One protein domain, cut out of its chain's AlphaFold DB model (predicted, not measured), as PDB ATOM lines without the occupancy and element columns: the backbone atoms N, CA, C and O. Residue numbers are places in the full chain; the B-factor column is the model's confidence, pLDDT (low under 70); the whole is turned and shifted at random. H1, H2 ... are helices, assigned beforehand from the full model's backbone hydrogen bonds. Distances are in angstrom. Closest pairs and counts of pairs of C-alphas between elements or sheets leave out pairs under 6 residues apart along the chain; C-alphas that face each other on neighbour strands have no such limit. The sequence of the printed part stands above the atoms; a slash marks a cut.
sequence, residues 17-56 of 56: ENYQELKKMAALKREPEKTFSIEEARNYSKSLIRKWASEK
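Overview. This is residues 17 to 56 of the 56 residues of an uncharacterized protein of Mucilaginibacter gotjawali (UniProt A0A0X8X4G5). What shape does the model have? Two separate helices, H2 and the shorter H1, are strung out toward the two ends of the printed part, with the link of residues 28 to 37 between them and no packed core. How large and of what class is it? The printed part has 40 residues, with two named helices, H1 then H2, and no named strand: all helix. It is extended, a rod spanning 51 by 23 by 11 A, with a radius of gyration of the C-alphas of 17.4 A.

Arrangement. Do the helices meet? H2, residues 38 to 54, and H1, residues 17 to 27, are apart, with no C-alpha of the one within 8 A of the other. What of their backbones? In H1 and H2 every O i to N i+4 pair is within hydrogen-bond range.

Along the chain. Where is the longest helix? H2 runs 24.6 A, from C-alpha 38 at (-32.825, 51.153, -46.833) to C-alpha 54. Where is the other? H1 runs 15.5 A from C-alpha 17 at (-10.859, 53.800, -73.286).

Size, cuts and confidence. How far does it reach? The C-alphas of Glu 17 and Lys 56, the two farthest apart, are 52.7 A apart. Is anything cut or uncertain? The printed part has no cut, the link is short, and pLDDT is under 70 at residues 28 to 34 and 56.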
ATOM      1  N   GLU A  17      -9.558  54.097 -73.901       86.25
ATOM      2  CA  GLU A  17     -10.859  53.800 -73.286       86.25
ATOM      3  C   GLU A  17     -10.773  52.566 -72.373       86.25
ATOM      4  O   GLU A  17     -11.162  52.617 -71.203       86.25
ATOM      5  N   ASN A  18     -10.158  51.491 -72.871       83.50
ATOM      6  CA  ASN A  18      -9.986  50.244 -72.129       83.50
ATOM      7  C   ASN A  18      -9.058  50.431 -70.917       83.50
ATOM      8  O   ASN A  18      -9.278  49.831 -69.864       83.50
ATOM      9  N   TYR A  19      -8.026  51.272 -71.033       86.19
ATOM     10  CA  TYR A  19      -7.155  51.604 -69.904       86.19
ATOM     11  C   TYR A  19      -7.919  52.331 -68.790       86.19
ATOM     12  O   TYR A  19      -7.776  51.988 -67.613       86.19
ATOM     13  N   GLN A  20      -8.776  53.290 -69.146       85.31
ATOM     14  CA  GLN A  20      -9.602  54.024 -68.183       85.31
ATOM     15  C   GLN A  20     -10.616  53.112 -67.480       85.31
ATOM     16  O   GLN A  20     -10.825  53.240 -66.271       85.31
ATOM     17  N   GLU A  21     -11.219  52.161 -68.196       84.38
ATOM     18  CA  GLU A  21     -12.108  51.155 -67.606       84.38
ATOM     19  C   GLU A  21     -11.375  50.240 -66.625       84.38
ATOM     20  O   GLU A  21     -11.812  50.089 -65.482       84.38
ATOM     21  N   LEU A  22     -10.222  49.695 -67.020       82.25
ATOM     22  CA  LEU A  22      -9.400  48.848 -66.153       82.25
ATOM     23  C   LEU A  22      -8.929  49.600 -64.907       82.25
ATOM     24  O   LEU A  22      -8.949  49.052 -63.806       82.25
ATOM     25  N   LYS A  23      -8.565  50.877 -65.052       81.81
ATOM     26  CA  LYS A  23      -8.197  51.742 -63.928       81.81
ATOM     27  C   LYS A  23      -9.366  51.950 -62.965       81.81
ATOM     28  O   LYS A  23      -9.171  51.861 -61.754       81.81
ATOM     29  N   LYS A  24     -10.580  52.186 -63.477       78.25
ATOM     30  CA  LYS A  24     -11.798  52.291 -62.651       78.25
ATOM     31  C   LYS A  24     -12.094  50.980 -61.925       78.25
ATOM     32  O   LYS A  24     -12.367  51.013 -60.730       78.25
ATOM     33  N   MET A  25     -11.999  49.844 -62.615       73.62
ATOM     34  CA  MET A  25     -12.215  48.525 -62.014       73.62
ATOM     35  C   MET A  25     -11.153  48.168 -60.970       73.62
ATOM     36  O   MET A  25     -11.484  47.552 -59.969       73.62
ATOM     37  N   ALA A  26      -9.895  48.563 -61.165       77.50
ATOM     38  CA  ALA A  26      -8.833  48.328 -60.189       77.50
ATOM     39  C   ALA A  26      -8.949  49.242 -58.954       77.50
ATOM     40  O   ALA A  26      -8.656  48.812 -57.839       77.50
ATOM     41  N   ALA A  27      -9.368  50.500 -59.143       70.62
ATOM     42  CA  ALA A  27      -9.594  51.449 -58.050       70.62
ATOM     43  C   ALA A  27     -10.814  51.061 -57.203       70.62
ATOM     44  O   ALA A  27     -10.779  51.127 -55.975       70.62
ATOM     45  N   LEU A  28     -11.881  50.608 -57.861       67.44
ATOM     46  CA  LEU A  28     -13.015  49.963 -57.220       67.44
ATOM     47  C   LEU A  28     -12.613  48.525 -56.886       67.44
ATOM     48  O   LEU A  28     -12.999  47.610 -57.607       67.44
ATOM     49  N   LYS A  29     -11.851  48.301 -55.807       62.38
ATOM     50  CA  LYS A  29     -11.727  46.965 -55.197       62.38
ATOM     51  C   LYS A  29     -13.135  46.489 -54.820       62.38
ATOM     52  O   LYS A  29     -13.584  46.693 -53.700       62.38
ATOM     53  N   ARG A  30     -13.871  45.934 -55.782       57.81
ATOM     54  CA  ARG A  30     -15.214  45.390 -55.605       57.81
ATOM     55  C   ARG A  30     -15.055  44.057 -54.900       57.81
ATOM     56  O   ARG A  30     -15.184  43.000 -55.508       57.81
ATOM     57  N   GLU A  31     -14.782  44.109 -53.608       61.03
ATOM     58  CA  GLU A  31     -15.445  43.138 -52.760       61.03
ATOM     59  C   GLU A  31     -16.935  43.487 -52.840       61.03
ATOM     60  O   GLU A  31     -17.286  44.670 -52.760       61.03
ATOM     61  N   PRO A  32     -17.823  42.525 -53.126       61.47
ATOM     62  CA  PRO A  32     -19.247  42.763 -52.997       61.47
ATOM     63  C   PRO A  32     -19.516  43.044 -51.518       61.47
ATOM     64  O   PRO A  32     -19.726  42.130 -50.722       61.47
ATOM     65  N   GLU A  33     -19.441  44.316 -51.134       66.25
ATOM     66  CA  GLU A  33     -19.880  44.752 -49.823       66.25
ATOM     67  C   GLU A  33     -21.347  44.367 -49.679       66.25
ATOM     68  O   GLU A  33     -22.124  44.410 -50.636       66.25
ATOM     69  N   LYS A  34     -21.721  43.938 -48.474       67.19
ATOM     70  CA  LYS A  34     -23.092  43.542 -48.184       67.19
ATOM     71  C   LYS A  34     -23.999  44.757 -48.371       67.19
ATOM     72  O   LYS A  34     -24.084  45.618 -47.499       67.19
ATOM     73  N   THR A  35     -24.667  44.825 -49.516       74.62
ATOM     74  CA  THR A  35     -25.611  45.894 -49.817       74.62
ATOM     75  C   THR A  35     -26.860  45.677 -48.980       74.62
ATOM     76  O   THR A  35     -27.556  44.676 -49.138       74.62
ATOM     77  N   PHE A  36     -27.138  46.603 -48.070       78.50
ATOM     78  CA  PHE A  36     -28.389  46.614 -47.324       78.50
ATOM     79  C   PHE A  36     -29.458  47.365 -48.113       78.50
ATOM     80  O   PHE A  36     -29.183  48.395 -48.735       78.50
ATOM     81  N   SER A  37     -30.699  46.896 -48.037       87.00
ATOM     82  CA  SER A  37     -31.848  47.744 -48.348       87.00
ATOM     83  C   SER A  37     -31.942  48.906 -47.346       87.00
ATOM     84  O   SER A  37     -31.363  48.871 -46.257       87.00
ATOM     85  N   ILE A  38     -32.686  49.961 -47.692       87.38
ATOM     86  CA  ILE A  38     -32.825  51.153 -46.833       87.38
ATOM     87  C   ILE A  38     -33.362  50.778 -45.441       87.38
ATOM     88  O   ILE A  38     -32.925  51.330 -44.428       87.38
ATOM     89  N   GLU A  39     -34.299  49.833 -45.377       90.38
ATOM     90  CA  GLU A  39     -34.882  49.364 -44.118       90.38
ATOM     91  C   GLU A  39     -33.874  48.572 -43.281       90.38
ATOM     92  O   GLU A  39     -33.727  48.827 -42.084       90.38
ATOM     93  N   GLU A  40     -33.113  47.677 -43.912       88.50
ATOM     94  CA  GLU A  40     -32.061  46.916 -43.237       88.50
ATOM     95  C   GLU A  40     -30.951  47.831 -42.709       88.50
ATOM     96  O   GLU A  40     -30.527  47.679 -41.563       88.50
ATOM     97  N   ALA A  41     -30.542  48.844 -43.481       89.44
ATOM     98  CA  ALA A  41     -29.547  49.826 -43.055       89.44
ATOM     99  C   ALA A  41     -30.029  50.648 -41.842       89.44
ATOM    100  O   ALA A  41     -29.271  50.907 -40.900       89.44
ATOM    101  N   ARG A  42     -31.315  51.025 -41.815       90.56
ATOM    102  CA  ARG A  42     -31.937  51.728 -40.678       90.56
ATOM    103  C   ARG A  42     -31.995  50.866 -39.421       90.56
ATOM    104  O   ARG A  42     -31.744  51.366 -38.326       90.56
ATOM    105  N   ASN A  43     -32.316  49.587 -39.561       92.94
ATOM    106  CA  ASN A  43     -32.370  48.668 -38.427       92.94
ATOM    107  C   ASN A  43     -30.966  48.358 -37.890       92.94
ATOM    108  O   ASN A  43     -30.754  48.395 -36.676       92.94
ATOM    109  N   TYR A  44     -30.001  48.137 -38.783       91.19
ATOM    110  CA  TYR A  44     -28.611  47.867 -38.429       91.19
ATOM    111  C   TYR A  44     -27.929  49.068 -37.754       91.19
ATOM    112  O   TYR A  44     -27.278  48.924 -36.724       91.19
ATOM    113  N   SER A  45     -28.137  50.287 -38.255       90.19
ATOM    114  CA  SER A  45     -27.596  51.496 -37.609       90.19
ATOM    115  C   SER A  45     -28.157  51.707 -36.197       90.19
ATOM    116  O   SER A  45     -27.402  51.969 -35.262       90.19
ATOM    117  N   LYS A  46     -29.469  51.526 -36.000       93.75
ATOM    118  CA  LYS A  46     -30.093  51.624 -34.670       93.75
ATOM    119  C   LYS A  46     -29.571  50.571 -33.692       93.75
ATOM    120  O   LYS A  46     -29.429  50.879 -32.508       93.75
ATOM    121  N   SER A  47     -29.301  49.347 -34.151       92.50
ATOM    122  CA  SER A  47     -28.757  48.298 -33.281       92.50
ATOM    123  C   SER A  47     -27.331  48.622 -32.832       92.50
ATOM    124  O   SER A  47     -27.031  48.480 -31.648       92.50
ATOM    125  N   LEU A  48     -26.492  49.155 -33.727       92.94
ATOM    126  CA  LEU A  48     -25.145  49.622 -33.390       92.94
ATOM    127  C   LEU A  48     -25.162  50.767 -32.372       92.94
ATOM    128  O   LEU A  48     -24.410  50.732 -31.402       92.94
ATOM    129  N   ILE A  49     -26.060  51.743 -32.543       91.81
ATOM    130  CA  ILE A  49     -26.209  52.865 -31.601       91.81
ATOM    131  C   ILE A  49     -26.608  52.362 -30.211       91.81
ATOM    132  O   ILE A  49     -26.043  52.800 -29.212       91.81
ATOM    133  N   ARG A  50     -27.561  51.424 -30.133       92.50
ATOM    134  CA  ARG A  50     -27.974  50.822 -28.854       92.50
ATOM    135  C   ARG A  50     -26.832  50.064 -28.189       92.50
ATOM    136  O   ARG A  50     -26.651  50.214 -26.989       92.50
ATOM    137  N   LYS A  51     -26.061  49.296 -28.967       92.88
ATOM    138  CA  LYS A  51     -24.895  48.562 -28.466       92.88
ATOM    139  C   LYS A  51     -23.851  49.513 -27.874       92.88
ATOM    140  O   LYS A  51     -23.417  49.310 -26.747       92.88
ATOM    141  N   TRP A  52     -23.523  50.589 -28.587       91.12
ATOM    142  CA  TRP A  52     -22.607  51.617 -28.092       91.12
ATOM    143  C   TRP A  52     -23.126  52.297 -26.820       91.12
ATOM    144  O   TRP A  52     -22.381  52.485 -25.866       91.12
ATOM    145  N   ALA A  53     -24.421  52.622 -26.777       90.12
ATOM    146  CA  ALA A  53     -25.039  53.227 -25.601       90.12
ATOM    147  C   ALA A  53     -25.045  52.294 -24.378       90.12
ATOM    148  O   ALA A  53     -24.980  52.789 -23.262       90.12
ATOM    149  N   SER A  54     -25.122  50.972 -24.574       88.19
ATOM    150  CA  SER A  54     -25.055  49.981 -23.489       88.19
ATOM    151  C   SER A  54     -23.637  49.652 -23.013       88.19
ATOM    152  O   SER A  54     -23.481  49.053 -21.956       88.19
ATOM    153  N   GLU A  55     -22.615  49.999 -23.796       84.94
ATOM    154  CA  GLU A  55     -21.200  49.825 -23.431       84.94
ATOM    155  C   GLU A  55     -20.653  51.006 -22.604       84.94
ATOM    156  O   GLU A  55     -19.503  50.960 -22.165       84.94
ATOM    157  N   LYS A  56     -21.459  52.053 -22.387       56.53
ATOM    158  CA  LYS A  56     -21.125  53.251 -21.609       56.53
ATOM    159  C   LYS A  56     -21.812  53.236 -20.247       56.53
ATOM    160  O   LYS A  56     -21.152  53.668 -19.278       56.53
TER     161      LYS A  56